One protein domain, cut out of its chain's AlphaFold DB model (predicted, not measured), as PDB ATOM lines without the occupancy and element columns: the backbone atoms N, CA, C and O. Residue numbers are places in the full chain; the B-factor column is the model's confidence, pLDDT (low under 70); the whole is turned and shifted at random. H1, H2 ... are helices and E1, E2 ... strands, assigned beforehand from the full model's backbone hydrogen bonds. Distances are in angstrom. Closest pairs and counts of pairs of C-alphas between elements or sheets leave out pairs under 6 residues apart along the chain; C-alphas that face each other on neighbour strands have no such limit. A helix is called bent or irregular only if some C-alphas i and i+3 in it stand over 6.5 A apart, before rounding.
ATOM      1  N   LEU A  79     181.351 239.355 248.776       88.31
ATOM      2  CA  LEU A  79     180.445 239.394 249.930       88.31
ATOM      3  C   LEU A  79     180.776 240.541 250.893       88.31
ATOM      4  O   LEU A  79     179.858 241.112 251.473       88.31
ATOM      5  N   ASP A  80     182.059 240.888 251.022       88.12
ATOM      6  CA  ASP A  80     182.550 242.009 251.830       88.12
ATOM      7  C   ASP A  80     183.612 242.813 251.060       88.12
ATOM      8  O   ASP A  80     184.798 242.880 251.394       88.12
ATOM      9  N   LEU A  81     183.167 243.400 249.950       89.69
ATOM     10  CA  LEU A  81     184.059 244.075 249.016       89.69
ATOM     11  C   LEU A  81     184.687 245.343 249.609       89.69
ATOM     12  O   LEU A  81     185.799 245.707 249.233       89.69
ATOM     13  N   TYR A  82     183.989 246.043 250.507       90.88
ATOM     14  CA  TYR A  82     184.483 247.315 251.034       90.88
ATOM     15  C   TYR A  82     185.688 247.103 251.961       90.88
ATOM     16  O   TYR A  82     186.660 247.852 251.854       90.88
ATOM     17  N   THR A  83     185.676 246.058 252.796       91.56
ATOM     18  CA  THR A  83     186.818 245.692 253.646       91.56
ATOM     19  C   THR A  83     187.997 245.231 252.796       91.56
ATOM     20  O   THR A  83     189.133 245.661 253.007       91.56
ATOM     21  N   ASP A  84     187.732 244.410 251.780       91.56
ATOM     22  CA  ASP A  84     188.748 243.914 250.851       91.56
ATOM     23  C   ASP A  84     189.406 245.048 250.042       91.56
ATOM     24  O   ASP A  84     190.628 245.069 249.871       91.56
ATOM     25  N   LEU A  85     188.635 246.041 249.587       93.06
ATOM     26  CA  LEU A  85     189.172 247.241 248.936       93.06
ATOM     27  C   LEU A  85     189.941 248.133 249.917       93.06
ATOM     28  O   LEU A  85     190.994 248.665 249.557       93.06
ATOM     29  N   ALA A  86     189.465 248.273 251.157       95.06
ATOM     30  CA  ALA A  86     190.146 249.053 252.186       95.06
ATOM     31  C   ALA A  86     191.561 248.524 252.476       95.06
ATOM     32  O   ALA A  86     192.466 249.326 252.710       95.06
ATOM     33  N   GLN A  87     191.792 247.207 252.365       92.56
ATOM     34  CA  GLN A  87     193.127 246.598 252.520       92.56
ATOM     35  C   GLN A  87     194.137 247.111 251.485       92.56
ATOM     36  O   GLN A  87     195.337 247.121 251.754       92.56
ATOM     37  N   ILE A  88     193.665 247.554 250.316       93.62
ATOM     38  CA  ILE A  88     194.496 248.144 249.260       93.62
ATOM     39  C   ILE A  88     194.560 249.663 249.411       93.62
ATOM     40  O   ILE A  88     195.642 250.248 249.359       93.62
ATOM     41  N   ILE A  89     193.407 250.310 249.601       95.19
ATOM     42  CA  ILE A  89     193.295 251.772 249.603       95.19
ATOM     43  C   ILE A  89     194.027 252.381 250.804       95.19
ATOM     44  O   ILE A  89     194.762 253.352 250.636       95.19
ATOM     45  N   HIS A  90     193.893 251.800 252.000       96.00
ATOM     46  CA  HIS A  90     194.516 252.324 253.217       96.00
ATOM     47  C   HIS A  90     196.051 252.467 253.108       96.00
ATOM     48  O   HIS A  90     196.553 253.581 253.281       96.00
ATOM     49  N   PRO A  91     196.831 251.409 252.791       94.88
ATOM     50  CA  PRO A  91     198.276 251.560 252.625       94.88
ATOM     51  C   PRO A  91     198.644 252.437 251.421       94.88
ATOM     52  O   PRO A  91     199.636 253.160 251.494       94.88
ATOM     53  N   ALA A  92     197.848 252.432 250.344       92.75
ATOM     54  CA  ALA A  92     198.091 253.297 249.190       92.75
ATOM     55  C   ALA A  92     197.985 254.789 249.550       92.75
ATOM     56  O   ALA A  92     198.856 255.564 249.162       92.75
ATOM     57  N   LEU A  93     196.983 255.187 250.343       94.12
ATOM     58  CA  LEU A  93     196.835 256.565 250.824       94.12
ATOM     59  C   LEU A  93     197.979 256.984 251.758       94.12
ATOM     60  O   LEU A  93     198.440 258.122 251.687       94.12
ATOM     61  N   ILE A  94     198.474 256.070 252.602       94.38
ATOM     62  CA  ILE A  94     199.634 256.329 253.468       94.38
ATOM     63  C   ILE A  94     200.891 256.587 252.628       94.38
ATOM     64  O   ILE A  94     201.602 257.559 252.879       94.38
ATOM     65  N   GLU A  95     201.173 255.740 251.635       91.62
ATOM     66  CA  GLU A  95     202.323 255.931 250.740       91.62
ATOM     67  C   GLU A  95     202.176 257.193 249.880       91.62
ATOM     68  O   GLU A  95     203.143 257.934 249.707       91.62
ATOM     69  N   PHE A  96     200.960 257.495 249.413       90.94
ATOM     70  CA  PHE A  96     200.666 258.726 248.682       90.94
ATOM     71  C   PHE A  96     200.950 259.968 249.538       90.94
ATOM     72  O   PHE A  96     201.681 260.857 249.107       90.94
ATOM     73  N   LYS A  97     200.467 259.995 250.791       90.31
ATOM     74  CA  LYS A  97     200.716 261.107 251.719       90.31
ATOM     75  C   LYS A  97     202.205 261.277 252.039       90.31
ATOM     76  O   LYS A  97     202.686 262.402 252.105       90.31
ATOM     77  N   LYS A  98     202.955 260.179 252.216       89.88
ATOM     78  CA  LYS A  98     204.405 260.223 252.499       89.88
ATOM     79  C   LYS A  98     205.220 260.860 251.379       89.88
ATOM     80  O   LYS A  98     206.248 261.468 251.663       89.88
ATOM     81  N   ARG A  99     204.800 260.675 250.124       80.06
ATOM     82  CA  ARG A  99     205.533 261.166 248.955       80.06
ATOM     83  C   ARG A  99     205.548 262.701 248.887       80.06
ATOM     84  O   ARG A  99     206.550 263.251 248.463       80.06
ATOM     85  N   ASN A 100     204.499 263.361 249.388       67.62
ATOM     86  CA  ASN A 100     204.389 264.818 249.573       67.62
ATOM     87  C   ASN A 100     204.824 265.679 248.362       67.62
ATOM     88  O   ASN A 100     205.397 266.752 248.536       67.62
ATOM     89  N   ASP A 101     204.557 265.215 247.137       68.75
ATOM     90  CA  ASP A 101     204.965 265.902 245.898       68.75
ATOM     91  C   ASP A 101     204.027 267.073 245.509       68.75
ATOM     92  O   ASP A 101     204.208 267.691 244.462       68.75
ATOM     93  N   GLY A 102     203.025 267.403 246.333       69.88
ATOM     94  CA  GLY A 102     202.100 268.514 246.097       69.88
ATOM     95  C   GLY A 102     200.776 268.380 246.853       69.88
ATOM     96  O   GLY A 102     200.497 267.348 247.463       69.88
ATOM     97  N   CYS A 103     199.955 269.433 246.801       81.56
ATOM     98  CA  CYS A 103     198.576 269.423 247.289       81.56
ATOM     99  C   CYS A 103     197.602 269.555 246.111       81.56
ATOM    100  O   CYS A 103     197.864 270.296 245.163       81.56
ATOM    101  N   PHE A 104     196.480 268.837 246.165       85.31
ATOM    102  CA  PHE A 104     195.377 269.038 245.226       85.31
ATOM    103  C   PHE A 104     194.377 270.069 245.763       85.31
ATOM    104  O   PHE A 104     194.351 270.370 246.957       85.31
ATOM    105  N   GLU A 105     193.540 270.605 244.874       85.69
ATOM    106  CA  GLU A 105     192.504 271.577 245.226       85.69
ATOM    107  C   GLU A 105     191.433 270.937 246.125       85.69
ATOM    108  O   GLU A 105     190.832 269.919 245.770       85.69
ATOM    109  N   VAL A 106     191.185 271.551 247.286       87.00
ATOM    110  CA  VAL A 106     190.176 271.103 248.256       87.00
ATOM    111  C   VAL A 106     189.126 272.189 248.444       87.00
ATOM    112  O   VAL A 106     189.433 273.329 248.814       87.00
ATOM    113  N   LYS A 107     187.858 271.812 248.258       88.06
ATOM    114  CA  LYS A 107     186.724 272.717 248.447       88.06
ATOM    115  C   LYS A 107     186.674 273.218 249.895       88.06
ATOM    116  O   LYS A 107     186.786 272.409 250.815       88.06
ATOM    117  N   PRO A 108     186.450 274.526 250.125       84.44
ATOM    118  CA  PRO A 108     186.337 275.075 251.476       84.44
ATOM    119  C   PRO A 108     185.261 274.389 252.324       84.44
ATOM    120  O   PRO A 108     185.483 274.160 253.506       84.44
ATOM    121  N   ASP A 109     184.133 274.027 251.706       86.56
ATOM    122  CA  ASP A 109     182.973 273.435 252.389       86.56
ATOM    123  C   ASP A 109     183.229 272.012 252.913       86.56
ATOM    124  O   ASP A 109     182.476 271.512 253.747       86.56
ATOM    125  N   ASP A 110     184.275 271.345 252.422       87.25
ATOM    126  CA  ASP A 110     184.618 269.981 252.827       87.25
ATOM    127  C   ASP A 110     185.446 269.929 254.120       87.25
ATOM    128  O   ASP A 110     185.559 268.857 254.717       87.25
ATOM    129  N   CYS A 111     185.987 271.066 254.574       85.31
ATOM    130  CA  CYS A 111     186.755 271.198 255.811       85.31
ATOM    131  C   CYS A 111     185.938 271.945 256.886       85.31
ATOM    132  O   CYS A 111     185.280 272.938 256.585       85.31
ATOM    133  N   PRO A 112     186.021 271.553 258.171       86.00
ATOM    134  CA  PRO A 112     185.288 272.219 259.250       86.00
ATOM    135  C   PRO A 112     185.906 273.564 259.668       86.00
ATOM    136  O   PRO A 112     185.324 274.281 260.479       86.00
ATOM    137  N   PHE A 113     187.090 273.899 259.153       83.94
ATOM    138  CA  PHE A 113     187.804 275.132 259.457       83.94
ATOM    139  C   PHE A 113     188.016 275.962 258.196       83.94
ATOM    140  O   PHE A 113     188.263 275.444 257.104       83.94
ATOM    141  N   ARG A 114     187.952 277.281 258.372       78.62
ATOM    142  CA  ARG A 114     188.343 278.239 257.345       78.62
ATOM    143  C   ARG A 114     189.844 278.465 257.466       78.62
ATOM    144  O   ARG A 114     190.349 278.635 258.571       78.62
ATOM    145  N   VAL A 115     190.534 278.426 256.335       77.25
ATOM    146  CA  VAL A 115     191.955 278.770 256.260       77.25
ATOM    147  C   VAL A 115     192.064 280.126 255.587       77.25
ATOM    148  O   VAL A 115     191.429 280.320 254.547       77.25
ATOM    149  N   ASP A 116     192.840 281.024 256.186       67.50
ATOM    150  CA  ASP A 116     193.069 282.402 255.730       67.50
ATOM    151  C   ASP A 116     194.177 282.494 254.665       67.50
ATOM    152  O   ASP A 116     194.823 283.526 254.511       67.50
ATOM    153  N   ASP A 117     194.431 281.405 253.935       63.72
ATOM    154  CA  ASP A 117     195.444 281.384 252.886       63.72
ATOM    155  C   ASP A 117     194.998 282.330 251.753       63.72
ATOM    156  O   ASP A 117     194.024 282.054 251.052       63.72
ATOM    157  N   GLU A 118     195.713 283.446 251.567       52.19
ATOM    158  CA  GLU A 118     195.433 284.528 250.596       52.19
ATOM    159  C   GLU A 118     195.540 284.111 249.111       52.19
ATOM    160  O   GLU A 118     195.544 284.959 248.218       52.19
ATOM    161  N   SER A 119     195.637 282.815 248.804       56.12
ATOM    162  CA  SER A 119     195.647 282.347 247.420       56.12
ATOM    163  C   SER A 119     194.213 282.099 246.943       56.12
ATOM    164  O   SER A 119     193.547 281.161 247.383       56.12
ATOM    165  N   ASP A 120     193.754 282.909 245.988       53.75
ATOM    166  CA  ASP A 120     192.466 282.770 245.277       53.75
ATOM    167  C   ASP A 120     192.301 281.418 244.540       53.75
ATOM    168  O   ASP A 120     191.278 281.147 243.917       53.75
ATOM    169  N   THR A 121     193.315 280.553 244.589       61.16
ATOM    170  CA  THR A 121     193.449 279.342 243.777       61.16
ATOM    171  C   THR A 121     192.986 278.049 244.457       61.16
ATOM    172  O   THR A 121     193.069 276.998 243.838       61.16
ATOM    173  N   GLY A 122     192.511 278.079 245.710       64.06
ATOM    174  CA  GLY A 122     191.907 276.898 246.365       64.06
ATOM    175  C   GLY A 122     192.887 275.792 246.798       64.06
ATOM    176  O   GLY A 122     192.473 274.790 247.390       64.06
ATOM    177  N   PHE A 123     194.186 275.983 246.565       75.12
ATOM    178  CA  PHE A 123     195.258 275.121 247.057       75.12
ATOM    179  C   PHE A 123     195.623 275.517 248.487       75.12
ATOM    180  O   PHE A 123     196.135 276.605 248.730       75.12
ATOM    181  N   SER A 124     195.356 274.624 249.435       83.44
ATOM    182  CA  SER A 124     195.739 274.800 250.833       83.44
ATOM    183  C   SER A 124     196.308 273.494 251.360       83.44
ATOM    184  O   SER A 124     195.616 272.473 251.416       83.44
ATOM    185  N   GLU A 125     197.572 273.532 251.777       85.56
ATOM    186  CA  GLU A 125     198.256 272.378 252.359       85.56
ATOM    187  C   GLU A 125     197.554 271.911 253.644       85.56
ATOM    188  O   GLU A 125     197.441 270.714 253.900       85.56
ATOM    189  N   GLN A 126     197.009 272.848 254.426       87.12
ATOM    190  CA  GLN A 126     196.284 272.534 255.658       87.12
ATOM    191  C   GLN A 126     195.003 271.744 255.371       87.12
ATOM    192  O   GLN A 126     194.743 270.730 256.025       87.12
ATOM    193  N   ARG A 127     194.220 272.166 254.368       87.62
ATOM    194  CA  ARG A 127     193.002 271.447 253.958       87.62
ATOM    195  C   ARG A 127     193.328 270.081 253.380       87.62
ATOM    196  O   ARG A 127     192.702 269.098 253.767       87.62
ATOM    197  N   TYR A 128     194.325 270.018 252.501       89.38
ATOM    198  CA  TYR A 128     194.801 268.767 251.920       89.38
ATOM    199  C   TYR A 128     195.218 267.769 253.005       89.38
ATOM    200  O   TYR A 128     194.725 266.643 253.021       89.38
ATOM    201  N   ASN A 129     196.055 268.191 253.955       90.94
ATOM    202  CA  ASN A 129     196.511 267.326 255.040       90.94
ATOM    203  C   ASN A 129     195.348 266.808 255.885       90.94
ATOM    204  O   ASN A 129     195.303 265.614 256.175       90.94
ATOM    205  N   TRP A 130     194.384 267.672 256.213       92.44
ATOM    206  CA  TRP A 130     193.192 267.262 256.949       92.44
ATOM    207  C   TRP A 130     192.341 266.254 256.166       92.44
ATOM    208  O   TRP A 130     191.977 265.217 256.712       92.44
ATOM    209  N   VAL A 131     192.074 266.505 254.878       93.31
ATOM    210  CA  VAL A 131     191.301 265.584 254.025       93.31
ATOM    211  C   VAL A 131     192.012 264.236 253.891       93.31
ATOM    212  O   VAL A 131     191.378 263.190 254.032       93.31
ATOM    213  N   MET A 132     193.329 264.239 253.675       93.50
ATOM    214  CA  MET A 132     194.135 263.019 253.618       93.50
ATOM    215  C   MET A 132     194.088 262.242 254.935       93.50
ATOM    216  O   MET A 132     193.923 261.022 254.910       93.50
ATOM    217  N   ASP A 133     194.193 262.926 256.076       95.38
ATOM    218  CA  ASP A 133     194.108 262.292 257.394       95.38
ATOM    219  C   ASP A 133     192.725 261.711 257.679       95.38
ATOM    220  O   ASP A 133     192.633 260.589 258.179       95.38
ATOM    221  N   GLU A 134     191.651 262.413 257.311       95.62
ATOM    222  CA  GLU A 134     190.288 261.898 257.456       95.62
ATOM    223  C   GLU A 134     190.040 260.667 256.576       95.62
ATOM    224  O   GLU A 134     189.457 259.689 257.049       95.62
ATOM    225  N   MET A 135     190.519 260.657 255.326       95.75
ATOM    226  CA  MET A 135     190.417 259.477 254.456       95.75
ATOM    227  C   MET A 135     191.204 258.290 255.026       95.75
ATOM    228  O   MET A 135     190.658 257.190 255.143       95.75
ATOM    229  N   ILE A 136     192.468 258.498 255.416       96.75
ATOM    230  CA  ILE A 136     193.317 257.444 256.001       96.75
ATOM    231  C   ILE A 136     192.668 256.886 257.271       96.75
ATOM    232  O   ILE A 136     192.589 255.668 257.441       96.75
ATOM    233  N   TRP A 137     192.169 257.761 258.146       96.69
ATOM    234  CA  TRP A 137     191.484 257.356 259.366       96.69
ATOM    235  C   TRP A 137     190.211 256.554 259.065       96.69
ATOM    236  O   TRP A 137     190.032 255.480 259.634       96.69
ATOM    237  N   ALA A 138     189.368 257.000 258.131       96.81
ATOM    238  CA  ALA A 138     188.136 256.293 257.787       96.81
ATOM    239  C   ALA A 138     188.406 254.882 257.240       96.81
ATOM    240  O   ALA A 138     187.796 253.921 257.706       96.81
ATOM    241  N   PHE A 139     189.365 254.717 256.320       96.69
ATOM    242  CA  PHE A 139     189.724 253.387 255.811       96.69
ATOM    243  C   PHE A 139     190.375 252.495 256.875       96.69
ATOM    244  O   PHE A 139     190.182 251.280 256.850       96.69
ATOM    245  N   LYS A 140     191.099 253.072 257.842       96.00
ATOM    246  CA  LYS A 140     191.601 252.327 259.005       96.00
ATOM    247  C   LYS A 140     190.459 251.795 259.873       96.00
ATOM    248  O   LYS A 140     190.523 250.659 260.329       96.00
ATOM    249  N   GLU A 141     189.422 252.593 260.104       94.69
ATOM    250  CA  GLU A 141     188.252 252.164 260.879       94.69
ATOM    251  C   GLU A 141     187.429 251.102 260.143       94.69
ATOM    252  O   GLU A 141     186.960 250.157 260.774       94.69
ATOM    253  N   VAL A 142     187.327 251.199 258.814       94.00
ATOM    254  CA  VAL A 142     186.732 250.147 257.973       94.00
ATOM    255  C   VAL A 142     187.496 248.825 258.113       94.00
ATOM    256  O   VAL A 142     186.874 247.781 258.272       94.00
ATOM    257  N   LEU A 143     188.834 248.860 258.128       92.69
ATOM    258  CA  LEU A 143     189.660 247.666 258.363       92.69
ATOM    259  C   LEU A 143     189.485 247.063 259.761       92.69
ATOM    260  O   LEU A 143     189.687 245.865 259.938       92.69
ATOM    261  N   ASN A 144     189.100 247.876 260.745       89.12
ATOM    262  CA  ASN A 144     188.796 247.438 262.107       89.12
ATOM    263  C   ASN A 144     187.324 247.006 262.276       89.12
ATOM    264  O   ASN A 144     186.790 247.083 263.386       89.12
ATOM    265  N   ASP A 145     186.662 246.604 261.184       82.44
ATOM    266  CA  ASP A 145     185.274 246.118 261.138       82.44
ATOM    267  C   ASP A 145     184.256 247.081 261.774       82.44
ATOM    268  O   ASP A 145     183.235 246.680 262.332       82.44
ATOM    269  N   LEU A 146     184.563 248.388 261.763       79.44
ATOM    270  CA  LEU A 146     183.748 249.422 262.408       79.44
ATOM    271  C   LEU A 146     183.343 249.036 263.842       79.44
ATOM    272  O   LEU A 146     182.208 249.287 264.264       79.44
ATOM    273  N   SER A 147     184.272 248.400 264.573       78.19
ATOM    274  CA  SER A 147     183.972 247.721 265.831       78.19
ATOM    275  C   SER A 147     183.157 248.599 266.780       78.19
ATOM    276  O   SER A 147     183.530 249.724 267.143       78.19
ATOM    277  N   GLN A 148     182.015 248.046 267.190       83.81
ATOM    278  CA  GLN A 148     181.076 248.706 268.088       83.81
ATOM    279  C   GLN A 148     181.420 248.474 269.561       83.81
ATOM    280  O   GLN A 148     180.816 249.094 270.433       83.81
ATOM    281  N   GLU A 149     182.377 247.586 269.852       83.44
ATOM    282  CA  GLU A 149     182.703 247.147 271.214       83.44
ATOM    283  C   GLU A 149     183.072 248.315 272.128       83.44
ATOM    284  O   GLU A 149     182.627 248.362 273.270       83.44
ATOM    285  N   ARG A 150     183.781 249.315 271.597       85.81
ATOM    286  CA  ARG A 150     184.165 250.533 272.330       85.81
ATOM    287  C   ARG A 150     182.995 251.413 272.784       85.81
ATOM    288  O   ARG A 150     183.196 252.256 273.649       85.81
ATOM    289  N   PHE A 151     181.804 251.248 272.204       88.81
ATOM    290  CA  PHE A 151     180.596 251.998 272.584       88.81
ATOM    291  C   PHE A 151     179.726 251.235 273.587       88.81
ATOM    292  O   PHE A 151     178.728 251.763 274.077       88.81
ATOM    293  N   TRP A 152     180.083 249.988 273.901       85.94
ATOM    294  CA  TRP A 152     179.442 249.235 274.966       85.94
ATOM    295  C   TRP A 152     180.145 249.514 276.291       85.94
ATOM    296  O   TRP A 152     181.362 249.408 276.407       85.94
ATOM    297  N   SER A 153     179.359 249.829 277.314       87.00
ATOM    298  CA  SER A 153     179.832 249.986 278.688       87.00
ATOM    299  C   SER A 153     179.036 249.085 279.627       87.00
ATOM    300  O   SER A 153     177.882 248.761 279.350       87.00
ATOM    301  N   GLY A 154     179.649 248.672 280.739       86.00
ATOM    302  CA  GLY A 154     179.017 247.825 281.754       86.00
ATOM    303  C   GLY A 154     179.063 246.322 281.461       86.00
ATOM    304  O   GLY A 154     179.495 245.870 280.402       86.00
ATOM    305  N   GLU A 155     178.614 245.533 282.436       83.69
ATOM    306  CA  GLU A 155     178.646 244.070 282.376       83.69
ATOM    307  C   GLU A 155     177.318 243.495 281.871       83.69
ATOM    308  O   GLU A 155     176.224 243.977 282.197       83.69
ATOM    309  N   SER A 156     177.423 242.451 281.044       83.69
ATOM    310  CA  SER A 156     176.269 241.682 280.580       83.69
ATOM    311  C   SER A 156     175.970 240.581 281.580       83.69
ATOM    312  O   SER A 156     176.746 239.640 281.690       83.69
ATOM    313  N   ASP A 157     174.827 240.670 282.248       85.12
ATOM    314  CA  ASP A 157     174.306 239.582 283.071       85.12
ATOM    315  C   ASP A 157     173.020 239.041 282.430       85.12
ATOM    316  O   ASP A 157     172.029 239.769 282.290       85.12
ATOM    317  N   PHE A 158     173.064 237.798 281.956       84.75
ATOM    318  CA  PHE A 158     171.951 237.122 281.293       84.75
ATOM    319  C   PHE A 158     171.820 235.699 281.833       84.75
ATOM    320  O   PHE A 158     172.810 234.979 281.937       84.75
ATOM    321  N   PHE A 159     170.585 235.284 282.101       83.56
ATOM    322  CA  PHE A 159     170.249 233.928 282.522       83.56
ATOM    323  C   PHE A 159     169.329 233.266 281.499       83.56
ATOM    324  O   PHE A 159     168.616 233.937 280.748       83.56
ATOM    325  N   PHE A 160     169.351 231.938 281.479       86.06
ATOM    326  CA  PHE A 160     168.455 231.130 280.665       86.06
ATOM    327  C   PHE A 160     167.376 230.533 281.565       86.06
ATOM    328  O   PHE A 160     167.685 229.814 282.512       86.06
ATOM    329  N   GLU A 161     166.117 230.838 281.267       85.62
ATOM    330  CA  GLU A 161     164.953 230.260 281.937       85.62
ATOM    331  C   GLU A 161     164.249 229.267 281.012       85.62
ATOM    332  O   GLU A 161     163.960 229.577 279.851       85.62
ATOM    333  N   ASP A 162     163.941 228.075 281.520       86.31
ATOM    334  CA  ASP A 162     163.170 227.079 280.778       86.31
ATOM    335  C   ASP A 162     161.720 227.544 280.601       86.31
ATOM    336  O   ASP A 162     161.065 228.001 281.540       86.31
ATOM    337  N   ILE A 163     161.189 227.408 279.384       82.94
ATOM    338  CA  ILE A 163     159.785 227.722 279.107       82.94
ATOM    339  C   ILE A 163     158.947 226.469 279.410       82.94
ATOM    340  O   ILE A 163     159.139 225.447 278.743       82.94
ATOM    341  N   PRO A 164     157.985 226.521 280.354       79.44
ATOM    342  CA  PRO A 164     157.173 225.359 280.702       79.44
ATOM    343  C   PRO A 164     156.451 224.787 279.475       79.44
ATOM    344  O   PRO A 164     155.737 225.503 278.774       79.44
ATOM    345  N   GLY A 165     156.639 223.490 279.211       82.00
ATOM    346  CA  GLY A 165     156.023 222.793 278.073       82.00
ATOM    347  C   GLY A 165     156.759 222.941 276.734       82.00
ATOM    348  O   GLY A 165     156.216 222.561 275.699       82.00
ATOM    349  N   SER A 166     157.982 223.474 276.729       81.81
ATOM    350  CA  SER A 166     158.801 223.671 275.531       81.81
ATOM    351  C   SER A 166     160.251 223.250 275.790       81.81
ATOM    352  O   SER A 166     160.769 223.424 276.884       81.81
ATOM    353  N   THR A 167     160.945 222.741 274.769       82.44
ATOM    354  CA  THR A 167     162.397 222.454 274.822       82.44
ATOM    355  C   THR A 167     163.257 223.721 274.668       82.44
ATOM    356  O   THR A 167     164.480 223.652 274.623       82.44
ATOM    357  N   LYS A 168     162.627 224.891 274.510       82.94
ATOM    358  CA  LYS A 168     163.297 226.185 274.325       82.94
ATOM    359  C   LYS A 168     163.485 226.914 275.652       82.94
ATOM    360  O   LYS A 168     162.594 226.901 276.501       82.94
ATOM    361  N   GLN A 169     164.589 227.644 275.738       85.44
ATOM    362  CA  GLN A 169     164.926 228.530 276.847       85.44
ATOM    363  C   GLN A 169     164.727 229.994 276.447       85.44
ATOM    364  O   GLN A 169     164.927 230.369 275.288       85.44
ATOM    365  N   ARG A 170     164.321 230.826 277.403       83.94
ATOM    366  CA  ARG A 170     164.223 232.279 277.271       83.94
ATOM    367  C   ARG A 170     165.458 232.921 277.892       83.94
ATOM    368  O   ARG A 170     165.816 232.600 279.017       83.94
ATOM    369  N   VAL A 171     166.055 233.875 277.184       85.50
ATOM    370  CA  VAL A 171     167.090 234.746 277.752       85.50
ATOM    371  C   VAL A 171     166.409 235.839 278.574       85.50
ATOM    372  O   VAL A 171     165.611 236.611 278.040       85.50
ATOM    373  N   VAL A 172     166.721 235.906 279.863       85.56
ATOM    374  CA  VAL A 172     166.255 236.941 280.796       85.56
ATOM    375  C   VAL A 172     167.435 237.754 281.317       85.56
ATOM    376  O   VAL A 172     168.548 237.249 281.467       85.56
ATOM    377  N   LYS A 173     167.202 239.049 281.560       82.62
ATOM    378  CA  LYS A 173     168.218 239.954 282.111       82.62
ATOM    379  C   LYS A 173     168.391 239.683 283.601       82.62
ATOM    380  O   LYS A 173     167.411 239.705 284.343       82.62
ATOM    381  N   GLY A 174     169.632 239.456 284.012       81.44
ATOM    382  CA  GLY A 174     169.987 239.302 285.415       81.44
ATOM    383  C   GLY A 174     169.857 240.607 286.208       81.44
ATOM    384  O   GLY A 174     169.862 241.694 285.619       81.44
ATOM    385  N   PRO A 175     169.765 240.533 287.548       81.12
ATOM    386  CA  PRO A 175     169.621 241.709 288.408       81.12
ATOM    387  C   PRO A 175     170.831 242.657 288.354       81.12
ATOM    388  O   PRO A 175     170.685 243.835 288.673       81.12
ATOM    389  N   ASN A 176     172.002 242.183 287.912       83.44
ATOM    390  CA  ASN A 176     173.218 242.991 287.780       83.44
ATOM    391  C   ASN A 176     173.488 243.462 286.341       83.44
ATOM    392  O   ASN A 176     174.567 243.989 286.064       83.44
ATOM    393  N   HIS A 177     172.534 243.307 285.417       79.75
ATOM    394  CA  HIS A 177     172.710 243.713 284.025       79.75
ATOM    395  C   HIS A 177     172.831 245.241 283.905       79.75
ATOM    396  O   HIS A 177     171.845 245.966 284.041       79.75
ATOM    397  N   LYS A 178     174.040 245.731 283.611       86.44
ATOM    398  CA  LYS A 178     174.351 247.169 283.485       86.44
ATOM    399  C   LYS A 178     174.848 247.554 282.097       86.44
ATOM    400  O   LYS A 178     175.333 248.667 281.919       86.44
ATOM    401  N   ARG A 179     174.764 246.646 281.123       84.88
ATOM    402  CA  ARG A 179     175.259 246.909 279.776       84.88
ATOM    403  C   ARG A 179     174.437 248.006 279.097       84.88
ATOM    404  O   ARG A 179     173.238 247.838 278.876       84.88
ATOM    405  N   VAL A 180     175.098 249.103 278.743       87.81
ATOM    406  CA  VAL A 180     174.518 250.252 278.040       87.81
ATOM    407  C   VAL A 180     175.307 250.503 276.761       87.81
ATOM    408  O   VAL A 180     176.534 250.398 276.739       87.81
ATOM    409  N   PHE A 181     174.580 250.805 275.690       89.31
ATOM    410  CA  PHE A 181     175.145 251.213 274.412       89.31
ATOM    411  C   PHE A 181     175.133 252.734 274.311       89.31
ATOM    412  O   PHE A 181     174.066 253.342 274.424       89.31
ATOM    413  N   ASP A 182     176.294 253.337 274.073       92.38
ATOM    414  CA  ASP A 182     176.390 254.754 273.746       92.38
ATOM    415  C   ASP A 182     176.028 254.978 272.269       92.38
ATOM    416  O   ASP A 182     176.871 254.959 271.367       92.38
ATOM    417  N   SER A 183     174.728 255.153 272.020       90.38
ATOM    418  CA  SER A 183     174.202 255.375 270.673       90.38
ATOM    419  C   SER A 183     174.654 256.696 270.060       90.38
ATOM    420  O   SER A 183     174.755 256.787 268.837       90.38
ATOM    421  N   GLU A 184     174.899 257.720 270.880       92.81
ATOM    422  CA  GLU A 184     175.274 259.047 270.395       92.81
ATOM    423  C   GLU A 184     176.729 259.055 269.923       92.81
ATOM    424  O   GLU A 184     177.005 259.453 268.788       92.81
ATOM    425  N   ALA A 185     177.643 258.514 270.734       90.94
ATOM    426  CA  ALA A 185     179.040 258.363 270.344       90.94
ATOM    427  C   ALA A 185     179.190 257.460 269.109       90.94
ATOM    428  O   ALA A 185     179.980 257.764 268.211       90.94
ATOM    429  N   PHE A 186     178.396 256.385 269.017       91.31
ATOM    430  CA  PHE A 186     178.382 255.532 267.830       91.31
ATOM    431  C   PHE A 186     177.916 256.286 266.577       91.31
ATOM    432  O   PHE A 186     178.549 256.181 265.524       91.31
ATOM    433  N   ALA A 187     176.842 257.075 266.681       92.62
ATOM    434  CA  ALA A 187     176.326 257.853 265.558       92.62
ATOM    435  C   ALA A 187     177.344 258.895 265.064       92.62
ATOM    436  O   ALA A 187     177.568 259.005 263.859       92.62
ATOM    437  N   GLN A 188     178.008 259.608 265.979       93.38
ATOM    438  CA  GLN A 188     179.062 260.569 265.636       93.38
ATOM    439  C   GLN A 188     180.264 259.886 264.974       93.38
ATOM    440  O   GLN A 188     180.774 260.360 263.958       93.38
ATOM    441  N   HIS A 189     180.692 258.743 265.516       93.31
ATOM    442  CA  HIS A 189     181.773 257.957 264.936       93.31
ATOM    443  C   HIS A 189     181.441 257.513 263.510       93.31
ATOM    444  O   HIS A 189     182.233 257.732 262.591       93.31
ATOM    445  N   LYS A 190     180.248 256.940 263.309       93.50
ATOM    446  CA  LYS A 190     179.792 256.500 261.992       93.50
ATOM    447  C   LYS A 190     179.708 257.664 261.004       93.50
ATOM    448  O   LYS A 190     180.189 257.527 259.884       93.50
ATOM    449  N   ALA A 191     179.174 258.812 261.419       94.88
ATOM    450  CA  ALA A 191     179.101 260.003 260.573       94.88
ATOM    451  C   ALA A 191     180.490 260.480 260.116       94.88
ATOM    452  O   ALA A 191     180.657 260.890 258.968       94.88
ATOM    453  N   ARG A 192     181.503 260.382 260.987       94.75
ATOM    454  CA  ARG A 192     182.885 260.717 260.624       94.75
ATOM    455  C   ARG A 192     183.469 259.732 259.612       94.75
ATOM    456  O   ARG A 192     184.079 260.168 258.638       94.75
ATOM    457  N   VAL A 193     183.250 258.428 259.801       95.50
ATOM    458  CA  VAL A 193     183.676 257.406 258.828       95.50
ATOM    459  C   VAL A 193     183.013 257.656 257.473       95.50
ATOM    460  O   VAL A 193     183.699 257.710 256.454       95.50
ATOM    461  N   ASP A 194     181.698 257.880 257.465       95.62
ATOM    462  CA  ASP A 194     180.933 258.150 256.248       95.62
ATOM    463  C   ASP A 194     181.443 259.432 255.547       95.62
ATOM    464  O   ASP A 194     181.549 259.465 254.318       95.62
ATOM    465  N   ASN A 195     181.849 260.465 256.300       95.62
ATOM    466  CA  ASN A 195     182.480 261.660 255.732       95.62
ATOM    467  C   ASN A 195     183.841 261.358 255.082       95.62
ATOM    468  O   ASN A 195     184.088 261.820 253.971       95.62
ATOM    469  N   GLY A 196     184.706 260.562 255.715       95.94
ATOM    470  CA  GLY A 196     185.993 260.181 255.119       95.94
ATOM    471  C   GLY A 196     185.835 259.379 253.820       95.94
ATOM    472  O   GLY A 196     186.538 259.636 252.843       95.94
ATOM    473  N   LEU A 197     184.850 258.477 253.757       95.88
ATOM    474  CA  LEU A 197     184.516 257.741 252.529       95.88
ATOM    475  C   LEU A 197     183.953 258.661 251.435       95.88
ATOM    476  O   LEU A 197     184.304 258.521 250.260       95.88
ATOM    477  N   ARG A 198     183.118 259.638 251.811       96.31
ATOM    478  CA  ARG A 198     182.611 260.671 250.896       96.31
ATOM    479  C   ARG A 198     183.749 261.510 250.314       96.31
ATOM    480  O   ARG A 198     183.758 261.743 249.107       96.31
ATOM    481  N   LEU A 199     184.701 261.940 251.147       95.62
ATOM    482  CA  LEU A 199     185.882 262.697 250.717       95.62
ATOM    483  C   LEU A 199     186.725 261.890 249.729       95.62
ATOM    484  O   LEU A 199     187.090 262.410 248.678       95.62
ATOM    485  N   PHE A 200     186.953 260.605 250.010       95.56
ATOM    486  CA  PHE A 200     187.650 259.725 249.074       95.56
ATOM    487  C   PHE A 200     186.954 259.658 247.717       95.56
ATOM    488  O   PHE A 200     187.609 259.811 246.693       95.56
ATOM    489  N   GLY A 201     185.629 259.501 247.693       95.06
ATOM    490  CA  GLY A 201     184.866 259.528 246.444       95.06
ATOM    491  C   GLY A 201     184.957 260.871 245.709       95.06
ATOM    492  O   GLY A 201     185.103 260.891 244.490       95.06
ATOM    493  N   ALA A 202     184.908 261.987 246.440       93.50
ATOM    494  CA  ALA A 202     184.972 263.332 245.870       93.50
ATOM    495  C   ALA A 202     186.338 263.651 245.241       93.50
ATOM    496  O   ALA A 202     186.390 264.291 244.192       93.50
ATOM    497  N   TYR A 203     187.425 263.184 245.858       92.81
ATOM    498  CA  TYR A 203     188.803 263.492 245.460       92.81
ATOM    499  C   TYR A 203     189.539 262.312 244.816       92.81
ATOM    500  O   TYR A 203     190.741 262.392 244.579       92.81
ATOM    501  N   TYR A 204     188.837 261.229 244.475       92.88
ATOM    502  CA  TYR A 204     189.434 260.014 243.910       92.88
ATOM    503  C   TYR A 204     190.298 260.290 242.670       92.88
ATOM    504  O   TYR A 204     191.411 259.784 242.551       92.88
ATOM    505  N   LEU A 205     189.807 261.144 241.767       90.31
ATOM    506  CA  LEU A 205     190.511 261.519 240.538       90.31
ATOM    507  C   LEU A 205     191.651 262.518 240.756       90.31
ATOM    508  O   LEU A 205     192.351 262.823 239.801       90.31
ATOM    509  N   ASN A 206     191.853 263.006 241.981       89.00
ATOM    510  CA  ASN A 206     192.953 263.899 242.344       89.00
ATOM    511  C   ASN A 206     194.126 263.137 242.989       89.00
ATOM    512  O   ASN A 206     195.125 263.745 243.362       89.00
ATOM    513  N   LEU A 207     194.035 261.806 243.103       87.62
ATOM    514  CA  LEU A 207     195.092 260.934 243.629       87.62
ATOM    515  C   LEU A 207     196.137 260.585 242.557       87.62
ATOM    516  O   LEU A 207     196.463 259.418 242.332       87.62
ATOM    517  N   TRP A 208     196.653 261.602 241.873       79.00
ATOM    518  CA  TRP A 208     197.749 261.489 240.913       79.00
ATOM    519  C   TRP A 208     198.760 262.615 241.134       79.00
ATOM    520  O   TRP A 208     198.445 263.641 241.735       79.00
ATOM    521  N   ILE A 209     199.987 262.364 240.681       58.47
ATOM    522  CA  ILE A 209     201.123 263.291 240.648       58.47
ATOM    523  C   ILE A 209     201.668 263.247 239.226       58.47
ATOM    524  O   ILE A 209     201.794 262.106 238.713       58.47
TER     525      ILE A 209
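AT A GLANCE: This is residues 79 to 209 of the 209 residues of an uncharacterized protein of Gammaproteobacteria bacterium (UniProt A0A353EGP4). A body of three helices, H2 packed between H1 and H3, has a thin arm with the strand hairpin E1 and E2 at its far end. The printed part has 131 residues, with three named helices and two named strands in the order H1, H2, E1, E2, H3, and its class is mostly helix, helices holding 62 and strands 10 of the 72 residues in named elements. It is extended, radius of gyration of the C-alphas 22.2 A, spans 76 by 33 by 20 A.

HOW THE PARTS SIT: H1, residues 81 to 99, and H2, residues 125 to 143, touch as a helical hairpin, C-alphas of His 90 and Phe 139 closest at 5.6 A. E1, residues 158 to 162, and E2, residues 169 to 173, form an antiparallel hairpin, N 159 and O 172 within hydrogen-bond range at 2.9 A. H3, residues 183 to 206, touches H2 with residues 192 to 200 alone, at a steep tilt of 61 degrees, C-alphas of Met 135 and Gly 196 closest at 4.5 A. Every O i to N i+4 pair is within hydrogen-bond range in H2, 13 of 15 in H1, 18 of 20 in H3.

IN THESE COORDINATES: H1, 27.4 A long, begins at C-alpha 81 (184.059, 244.075, 249.016). H2 is 26.8 A long. H3, 35.0 A, is irregular, C-alphas 202 and 205 being 7.9 A apart, and ends at C-alpha 206 (192.953, 263.899, 242.344).

THE WHOLE: The printed part has no cut. Links H1 to H2 and H2 to E1 are long. The model's pLDDT is under 70 at residues 100 to 102, 116 to 122 and 209.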